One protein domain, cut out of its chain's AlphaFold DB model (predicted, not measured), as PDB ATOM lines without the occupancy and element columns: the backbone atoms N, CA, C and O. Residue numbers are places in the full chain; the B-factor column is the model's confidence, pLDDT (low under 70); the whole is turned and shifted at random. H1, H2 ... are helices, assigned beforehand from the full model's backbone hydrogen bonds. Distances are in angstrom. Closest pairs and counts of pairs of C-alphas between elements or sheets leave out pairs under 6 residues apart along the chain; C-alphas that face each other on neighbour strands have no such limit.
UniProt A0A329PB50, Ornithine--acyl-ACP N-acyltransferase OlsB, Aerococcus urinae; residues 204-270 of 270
ATOM      1  N   PHE A 204      33.418 -29.478 -11.554       90.44
ATOM      2  CA  PHE A 204      33.502 -28.259 -10.763       90.44
ATOM      3  C   PHE A 204      32.455 -28.301  -9.655       90.44
ATOM      4  O   PHE A 204      31.453 -29.008  -9.759       90.44
ATOM      5  N   GLU A 205      32.702 -27.540  -8.597       86.31
ATOM      6  CA  GLU A 205      31.670 -27.269  -7.612       86.31
ATOM      7  C   GLU A 205      30.685 -26.237  -8.177       86.31
ATOM      8  O   GLU A 205      31.091 -25.203  -8.707       86.31
ATOM      9  N   GLY A 206      29.392 -26.542  -8.077       86.94
ATOM     10  CA  GLY A 206      28.329 -25.740  -8.672       86.94
ATOM     11  C   GLY A 206      28.121 -25.997 -10.169       86.94
ATOM     12  O   GLY A 206      28.877 -26.702 -10.835       86.94
ATOM     13  N   THR A 207      27.035 -25.431 -10.697       89.25
ATOM     14  CA  THR A 207      26.580 -25.664 -12.079       89.25
ATOM     15  C   THR A 207      26.247 -24.392 -12.842       89.25
ATOM     16  O   THR A 207      25.772 -24.490 -13.968       89.25
ATOM     17  N   ASP A 208      26.434 -23.212 -12.246       91.81
ATOM     18  CA  ASP A 208      26.195 -21.936 -12.921       91.81
ATOM     19  C   ASP A 208      27.388 -21.599 -13.833       91.81
ATOM     20  O   ASP A 208      28.472 -21.286 -13.325       91.81
ATOM     21  N   PRO A 209      27.224 -21.620 -15.171       91.88
ATOM     22  CA  PRO A 209      28.318 -21.321 -16.089       91.88
ATOM     23  C   PRO A 209      28.860 -19.901 -15.912       91.88
ATOM     24  O   PRO A 209      30.050 -19.684 -16.110       91.88
ATOM     25  N   LYS A 210      28.026 -18.936 -15.496       94.00
ATOM     26  CA  LYS A 210      28.473 -17.551 -15.283       94.00
ATOM     27  C   LYS A 210      29.410 -17.452 -14.087       94.00
ATOM     28  O   LYS A 210      30.464 -16.830 -14.195       94.00
ATOM     29  N   ALA A 211      29.068 -18.111 -12.980       94.62
ATOM     30  CA  ALA A 211      29.939 -18.196 -11.809       94.62
ATOM     31  C   ALA A 211      31.262 -18.925 -12.113       94.62
ATOM     32  O   ALA A 211      32.289 -18.637 -11.503       94.62
ATOM     33  N   LEU A 212      31.248 -19.842 -13.086       96.00
ATOM     34  CA  LEU A 212      32.408 -20.619 -13.523       96.00
ATOM     35  C   LEU A 212      33.114 -20.035 -14.763       96.00
ATOM     36  O   LEU A 212      34.026 -20.670 -15.296       96.00
ATOM     37  N   ALA A 213      32.756 -18.831 -15.220       97.12
ATOM     38  CA  ALA A 213      33.228 -18.293 -16.497       97.12
ATOM     39  C   ALA A 213      34.760 -18.222 -16.601       97.12
ATOM     40  O   ALA A 213      35.326 -18.654 -17.608       97.12
ATOM     41  N   LEU A 214      35.432 -17.751 -15.542       97.69
ATOM     42  CA  LEU A 214      36.891 -17.624 -15.494       97.69
ATOM     43  C   LEU A 214      37.613 -18.980 -15.641       97.69
ATOM     44  O   LEU A 214      38.385 -19.135 -16.591       97.69
ATOM     45  N   PRO A 215      37.400 -19.979 -14.758       96.75
ATOM     46  CA  PRO A 215      38.102 -21.253 -14.883       96.75
ATOM     47  C   PRO A 215      37.718 -22.040 -16.144       96.75
ATOM     48  O   PRO A 215      38.580 -22.718 -16.705       96.75
ATOM     49  N   LEU A 216      36.471 -21.952 -16.622       96.38
ATOM     50  CA  LEU A 216      36.054 -22.639 -17.851       96.38
ATOM     51  C   LEU A 216      36.726 -22.051 -19.089       96.38
ATOM     52  O   LEU A 216      37.292 -22.802 -19.884       96.38
ATOM     53  N   SER A 217      36.730 -20.724 -19.207       97.69
ATOM     54  CA  SER A 217      37.365 -20.046 -20.339       97.69
ATOM     55  C   SER A 217      38.874 -20.267 -20.323       97.69
ATOM     56  O   SER A 217      39.471 -20.505 -21.367       97.69
ATOM     57  N   TYR A 218      39.500 -20.290 -19.142       97.25
ATOM     58  CA  TYR A 218      40.915 -20.636 -19.019       97.25
ATOM     59  C   TYR A 218      41.222 -22.039 -19.550       97.25
ATOM     60  O   TYR A 218      42.141 -22.203 -20.350       97.25
ATOM     61  N   LEU A 219      40.438 -23.050 -19.159       95.75
ATOM     62  CA  LEU A 219      40.616 -24.406 -19.685       95.75
ATOM     63  C   LEU A 219      40.398 -24.457 -21.203       95.75
ATOM     64  O   LEU A 219      41.154 -25.124 -21.906       95.75
ATOM     65  N   HIS A 220      39.406 -23.722 -21.711       96.06
ATOM     66  CA  HIS A 220      39.138 -23.626 -23.141       96.06
ATOM     67  C   HIS A 220      40.301 -22.999 -23.921       96.06
ATOM     68  O   HIS A 220      40.631 -23.493 -24.990       96.06
ATOM     69  N   HIS A 221      40.923 -21.929 -23.426       96.44
ATOM     70  CA  HIS A 221      41.957 -21.207 -24.180       96.44
ATOM     71  C   HIS A 221      43.368 -21.772 -23.996       96.44
ATOM     72  O   HIS A 221      44.197 -21.627 -24.894       96.44
ATOM     73  N   GLU A 222      43.650 -22.401 -22.852       94.38
ATOM     74  CA  GLU A 222      45.017 -22.764 -22.451       94.38
ATOM     75  C   GLU A 222      45.244 -24.270 -22.278       94.38
ATOM     76  O   GLU A 222      46.396 -24.693 -22.206       94.38
ATOM     77  N   ARG A 223      44.183 -25.083 -22.155       93.62
ATOM     78  CA  ARG A 223      44.272 -26.499 -21.741       93.62
ATOM     79  C   ARG A 223      43.446 -27.450 -22.611       93.62
ATOM     80  O   ARG A 223      42.903 -28.435 -22.121       93.62
ATOM     81  N   GLN A 224      43.322 -27.159 -23.904       92.31
ATOM     82  CA  GLN A 224      42.738 -28.129 -24.829       92.31
ATOM     83  C   GLN A 224      43.742 -29.236 -25.136       92.31
ATOM     84  O   GLN A 224      44.895 -28.956 -25.463       92.31
ATOM     85  N   ALA A 225      43.265 -30.479 -25.138       92.19
ATOM     86  CA  ALA A 225      44.009 -31.598 -25.698       92.19
ATOM     87  C   ALA A 225      44.339 -31.352 -27.191       92.19
ATOM     88  O   ALA A 225      43.656 -30.547 -27.850       92.19
ATOM     89  N   PRO A 226      45.347 -32.036 -27.763       93.00
ATOM     90  CA  PRO A 226      45.582 -32.018 -29.206       93.00
ATOM     91  C   PRO A 226      44.313 -32.421 -29.982       93.00
ATOM     92  O   PRO A 226      43.520 -33.200 -29.449       93.00
ATOM     93  N   PRO A 227      44.070 -31.888 -31.195       95.00
ATOM     94  CA  PRO A 227      42.802 -32.053 -31.914       95.00
ATOM     95  C   PRO A 227      42.274 -33.490 -31.997       95.00
ATOM     96  O   PRO A 227      41.088 -33.714 -31.774       95.00
ATOM     97  N   GLU A 228      43.150 -34.455 -32.253       95.12
ATOM     98  CA  GLU A 228      42.844 -35.881 -32.372       95.12
ATOM     99  C   GLU A 228      42.453 -36.556 -31.045       95.12
ATOM    100  O   GLU A 228      41.837 -37.619 -31.058       95.12
ATOM    101  N   TRP A 229      42.761 -35.920 -29.911       95.38
ATOM    102  CA  TRP A 229      42.400 -36.365 -28.560       95.38
ATOM    103  C   TRP A 229      41.153 -35.669 -28.001       95.38
ATOM    104  O   TRP A 229      40.705 -35.980 -26.895       95.38
ATOM    105  N   ARG A 230      40.595 -34.690 -28.721       94.75
ATOM    106  CA  ARG A 230      39.443 -33.921 -28.237       94.75
ATOM    107  C   ARG A 230      38.170 -34.748 -28.322       94.75
ATOM    108  O   ARG A 230      37.900 -35.414 -29.315       94.75
ATOM    109  N   VAL A 231      37.342 -34.603 -27.297       95.50
ATOM    110  CA  VAL A 231      35.981 -35.138 -27.246       95.50
ATOM    111  C   VAL A 231      35.003 -34.007 -26.972       95.50
ATOM    112  O   VAL A 231      35.357 -32.997 -26.355       95.50
ATOM    113  N   SER A 232      33.764 -34.174 -27.421       95.12
ATOM    114  CA  SER A 232      32.684 -33.220 -27.157       95.12
ATOM    115  C   SER A 232      31.712 -33.797 -26.141       95.12
ATOM    116  O   SER A 232      31.477 -35.002 -26.113       95.12
ATOM    117  N   ALA A 233      31.140 -32.943 -25.292       96.62
ATOM    118  CA  ALA A 233      30.003 -33.353 -24.470       96.62
ATOM    119  C   ALA A 233      28.838 -33.768 -25.383       96.62
ATOM    120  O   ALA A 233      28.695 -33.218 -26.478       96.62
ATOM    121  N   LEU A 234      28.004 -34.708 -24.929       97.25
ATOM    122  CA  LEU A 234      26.786 -35.071 -25.657       97.25
ATOM    123  C   LEU A 234      25.900 -33.829 -25.878       97.25
ATOM    124  O   LEU A 234      25.890 -32.955 -25.006       97.25
ATOM    125  N   PRO A 235      25.133 -33.739 -26.985       94.88
ATOM    126  CA  PRO A 235      24.386 -32.527 -27.343       94.88
ATOM    127  C   PRO A 235      23.515 -31.967 -26.209       94.88
ATOM    128  O   PRO A 235      23.633 -30.794 -25.870       94.88
ATOM    129  N   ASP A 236      22.741 -32.823 -25.538       94.31
ATOM    130  CA  ASP A 236      21.839 -32.427 -24.440       94.31
ATOM    131  C   ASP A 236      22.568 -32.041 -23.140       94.31
ATOM    132  O   ASP A 236      21.953 -31.612 -22.162       94.31
ATOM    133  N   ARG A 237      23.887 -32.229 -23.104       90.44
ATOM    134  CA  ARG A 237      24.759 -31.955 -21.958       90.44
ATOM    135  C   ARG A 237      25.787 -30.869 -22.244       90.44
ATOM    136  O   ARG A 237      26.512 -30.468 -21.335       90.44
ATOM    137  N   TYR A 238      25.887 -30.416 -23.488       94.31
ATOM    138  CA  TYR A 238      26.924 -29.498 -23.907       94.31
ATOM    139  C   TYR A 238      26.683 -28.095 -23.348       94.31
ATOM    140  O   TYR A 238      25.644 -27.477 -23.571       94.31
ATOM    141  N   VAL A 239      27.695 -27.570 -22.660       92.06
ATOM    142  CA  VAL A 239      27.813 -26.152 -22.322       92.06
ATOM    143  C   VAL A 239      29.131 -25.626 -22.873       92.06
ATOM    144  O   VAL A 239      30.189 -26.247 -22.664       92.06
ATOM    145  N   ASP A 240      29.047 -24.487 -23.562       93.88
ATOM    146  CA  ASP A 240      30.212 -23.768 -24.063       93.88
ATOM    147  C   ASP A 240      31.080 -23.297 -22.889       93.88
ATOM    148  O   ASP A 240      30.592 -22.789 -21.879       93.88
ATOM    149  N   MET A 241      32.384 -23.517 -23.018       95.38
ATOM    150  CA  MET A 241      33.377 -23.096 -22.035       95.38
ATOM    151  C   MET A 241      34.016 -21.756 -22.397       95.38
ATOM    152  O   MET A 241      34.622 -21.141 -21.526       95.38
ATOM    153  N   ASN A 242      33.887 -21.294 -23.643       96.50
ATOM    154  CA  ASN A 242      34.416 -20.015 -24.106       96.50
ATOM    155  C   ASN A 242      33.500 -18.852 -23.690       96.50
ATOM    156  O   ASN A 242      32.830 -18.225 -24.506       96.50
ATOM    157  N   LEU A 243      33.441 -18.593 -22.385       97.00
ATOM    158  CA  LEU A 243      32.530 -17.616 -21.783       97.00
ATOM    159  C   LEU A 243      33.166 -16.225 -21.632       97.00
ATOM    160  O   LEU A 243      32.472 -15.258 -21.322       97.00
ATOM    161  N   MET A 244      34.482 -16.123 -21.831       97.19
ATOM    162  CA  MET A 244      35.273 -14.897 -21.729       97.19
ATOM    163  C   MET A 244      36.340 -14.856 -22.835       97.19
ATOM    164  O   MET A 244      36.906 -15.902 -23.171       97.19
ATOM    165  N   PRO A 245      36.666 -13.664 -23.375       97.62
ATOM    166  CA  PRO A 245      37.770 -13.514 -24.317       97.62
ATOM    167  C   PRO A 245      39.106 -13.824 -23.634       97.62
ATOM    168  O   PRO A 245      39.291 -13.529 -22.450       97.62
ATOM    169  N   LYS A 246      40.045 -14.395 -24.393       97.38
ATOM    170  CA  LYS A 246      41.351 -14.846 -23.889       97.38
ATOM    171  C   LYS A 246      42.124 -13.724 -23.194       97.38
ATOM    172  O   LYS A 246      42.759 -13.947 -22.170       97.38
ATOM    173  N   GLU A 247      42.026 -12.508 -23.719       97.25
ATOM    174  CA  GLU A 247      42.739 -11.321 -23.244       97.25
ATOM    175  C   GLU A 247      42.229 -10.826 -21.880       97.25
ATOM    176  O   GLU A 247      42.936 -10.092 -21.194       97.25
ATOM    177  N   ALA A 248      41.022 -11.232 -21.466       97.19
ATOM    178  CA  ALA A 248      40.431 -10.879 -20.174       97.19
ATOM    179  C   ALA A 248      40.757 -11.886 -19.055       97.19
ATOM    180  O   ALA A 248      40.277 -11.729 -17.932       97.19
ATOM    181  N   ILE A 249      41.532 -12.936 -19.347       97.94
ATOM    182  CA  ILE A 249      41.853 -14.000 -18.392       97.94
ATOM    183  C   ILE A 249      43.216 -13.722 -17.763       97.94
ATOM    184  O   ILE A 249      44.241 -13.816 -18.434       97.94
ATOM    185  N   ASP A 250      43.249 -13.466 -16.452       97.44
ATOM    186  CA  ASP A 250      44.490 -13.555 -15.674       97.44
ATOM    187  C   ASP A 250      44.812 -15.042 -15.406       97.44
ATOM    188  O   ASP A 250      44.061 -15.719 -14.690       97.44
ATOM    189  N   PRO A 251      45.932 -15.588 -15.926       95.06
ATOM    190  CA  PRO A 251      46.248 -17.008 -15.770       95.06
ATOM    191  C   PRO A 251      46.491 -17.439 -14.320       95.06
ATOM    192  O   PRO A 251      46.247 -18.595 -13.970       95.06
ATOM    193  N   ARG A 252      46.989 -16.545 -13.458       96.12
ATOM    194  CA  ARG A 252      47.254 -16.850 -12.045       96.12
ATOM    195  C   ARG A 252      45.951 -16.915 -11.267       96.12
ATOM    196  O   ARG A 252      45.775 -17.822 -10.451       96.12
ATOM    197  N   GLU A 253      45.044 -15.981 -11.529       97.12
ATOM    198  CA  GLU A 253      43.718 -15.993 -10.920       97.12
ATOM    199  C   GLU A 253      42.914 -17.211 -11.376       97.12
ATOM    200  O   GLU A 253      42.386 -17.945 -10.535       97.12
ATOM    201  N   ALA A 254      42.908 -17.490 -12.681       96.62
ATOM    202  CA  ALA A 254      42.238 -18.657 -13.236       96.62
ATOM    203  C   ALA A 254      42.799 -19.962 -12.663       96.62
ATOM    204  O   ALA A 254      42.038 -20.818 -12.210       96.62
ATOM    205  N   TRP A 255      44.129 -20.088 -12.585       95.06
ATOM    206  CA  TRP A 255      44.754 -21.235 -11.936       95.06
ATOM    207  C   TRP A 255      44.298 -21.362 -10.485       95.06
ATOM    208  O   TRP A 255      43.959 -22.459 -10.056       95.06
ATOM    209  N   ARG A 256      44.237 -20.269  -9.714       95.12
ATOM    210  CA  ARG A 256      43.751 -20.298  -8.325       95.12
ATOM    211  C   ARG A 256      42.302 -20.785  -8.237       95.12
ATOM    212  O   ARG A 256      42.036 -21.596  -7.349       95.12
ATOM    213  N   ALA A 257      41.441 -20.376  -9.168       94.88
ATOM    214  CA  ALA A 257      40.029 -20.752  -9.238       94.88
ATOM    215  C   ALA A 257      39.779 -22.230  -9.606       94.88
ATOM    216  O   ALA A 257      38.700 -22.749  -9.334       94.88
ATOM    217  N   LEU A 258      40.756 -22.939 -10.186       94.06
ATOM    218  CA  LEU A 258      40.583 -24.358 -10.510       94.06
ATOM    219  C   LEU A 258      40.458 -25.238  -9.246       94.06
ATOM    220  O   LEU A 258      41.246 -25.075  -8.301       94.06
ATOM    221  N   PRO A 259      39.562 -26.244  -9.244       89.12
ATOM    222  CA  PRO A 259      39.500 -27.238  -8.182       89.12
ATOM    223  C   PRO A 259      40.849 -27.953  -7.987       89.12
ATOM    224  O   PRO A 259      41.565 -28.200  -8.967       89.12
ATOM    225  N   PRO A 260      41.214 -28.342  -6.749       85.75
ATOM    226  CA  PRO A 260      42.461 -29.059  -6.473       85.75
ATOM    227  C   PRO A 260      42.682 -30.299  -7.350       85.75
ATOM    228  O   PRO A 260      43.806 -30.533  -7.793       85.75
ATOM    229  N   MET A 261      41.617 -31.051  -7.653       83.62
ATOM    230  CA  MET A 261      41.692 -32.241  -8.508       83.62
ATOM    231  C   MET A 261      42.027 -31.904  -9.961       83.62
ATOM    232  O   MET A 261      42.936 -32.508 -10.522       83.62
ATOM    233  N   ILE A 262      41.388 -30.879 -10.538       90.75
ATOM    234  CA  ILE A 262      41.694 -30.409 -11.899       90.75
ATOM    235  C   ILE A 262      43.153 -29.958 -11.995       90.75
ATOM    236  O   ILE A 262      43.864 -30.344 -12.919       90.75
ATOM    237  N   LYS A 263      43.648 -29.217 -10.994       90.81
ATOM    238  CA  LYS A 263      45.073 -28.853 -10.909       90.81
ATOM    239  C   LYS A 263      45.986 -30.081 -10.855       90.81
ATOM    240  O   LYS A 263      47.121 -30.003 -11.314       90.81
ATOM    241  N   GLY A 264      45.539 -31.174 -10.235       87.81
ATOM    242  CA  GLY A 264      46.249 -32.452 -10.217       87.81
ATOM    243  C   GLY A 264      46.386 -33.040 -11.621       87.81
ATOM    244  O   GLY A 264      47.503 -33.307 -12.050       87.81
ATOM    245  N   TYR A 265      45.276 -33.139 -12.355       89.38
ATOM    246  CA  TYR A 265      45.242 -33.647 -13.732       89.38
ATOM    247  C   TYR A 265      46.122 -32.824 -14.681       89.38
ATOM    248  O   TYR A 265      46.995 -33.370 -15.349       89.38
ATOM    249  N   LEU A 266      46.014 -31.494 -14.632       90.56
ATOM    250  CA  LEU A 266      46.835 -30.603 -15.463       90.56
ATOM    251  C   LEU A 266      48.342 -30.686 -15.164       90.56
ATOM    252  O   LEU A 266      49.160 -30.310 -15.995       90.56
ATOM    253  N   ARG A 267      48.740 -31.125 -13.962       88.00
ATOM    254  CA  ARG A 267      50.157 -31.373 -13.636       88.00
ATOM    255  C   ARG A 267      50.627 -32.750 -14.087       88.00
ATOM    256  O   ARG A 267      51.820 -32.918 -14.310       88.00
ATOM    257  N   ALA A 268      49.714 -33.715 -14.177       82.06
ATOM    258  CA  ALA A 268      50.007 -35.068 -14.635       82.06
ATOM    259  C   ALA A 268      50.182 -35.153 -16.161       82.06
ATOM    260  O   ALA A 268      50.752 -36.127 -16.640       82.06
ATOM    261  N   GLY A 269      49.738 -34.134 -16.906       76.44
ATOM    262  CA  GLY A 269      49.934 -34.033 -18.355       76.44
ATOM    263  C   GLY A 269      48.653 -33.842 -19.169       76.44
ATOM    264  O   GLY A 269      48.708 -34.004 -20.384       76.44
ATOM    265  N   CYS A 270      47.524 -33.526 -18.521       61.16
ATOM    266  CA  CYS A 270      46.285 -33.120 -19.191       61.16
ATOM    267  C   CYS A 270      46.320 -31.661 -19.666       61.16
ATOM    268  O   CYS A 270      46.885 -30.806 -18.937       61.16
TER     269      CYS A 270
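This is residues 204 to 270 of the 270 residues of the protein "Ornithine--acyl-ACP N-acyltransferase OlsB" of Aerococcus urinae (UniProt A0A329PB50). With little regular structure, this is a small body in which helix H2 packs on H1 at a steep angle, H3 follows beside H2 without clearly touching it, and a wide open loop, residues 226 to 238, sticks out. The 67 printed residues hold H1, H2 and H3 in that order, with no named strand. The class is all helix, though named elements hold only 26 residues. The whole is compact, with a radius of gyration of the C-alphas of 12.0 A and spans of 30 by 27 by 24 A.

H1, residues 213 to 222, begins at C-alpha 213 (33.228, -18.293, -16.497) and is 13.9 A long. H2 is residues 251 to 257, 9.8 A. H3, residues 260 to 268, 12.6 A, ends at C-alpha 268 (50.007, -35.068, -14.635).

H1 and H2 touch, the closest C-alphas, of Pro 215 and Ala 254, being 5.2 A apart; they run opposite ways at a steep tilt of 49 degrees. H2 and H3 are close but not clearly touching, 7.7 A between the closest C-alphas, of Trp 255 and Lys 263. H1 and H3 are apart. In H1, H2 and H3 every O i to N i+4 pair is within hydrogen-bond range.

The C-alphas farthest apart, of Asp 236 and Arg 252, are 32.3 A apart. The printed part has no cut. H1 to H2 is a long link of 28 residues. Residue 270 alone has pLDDT under 70.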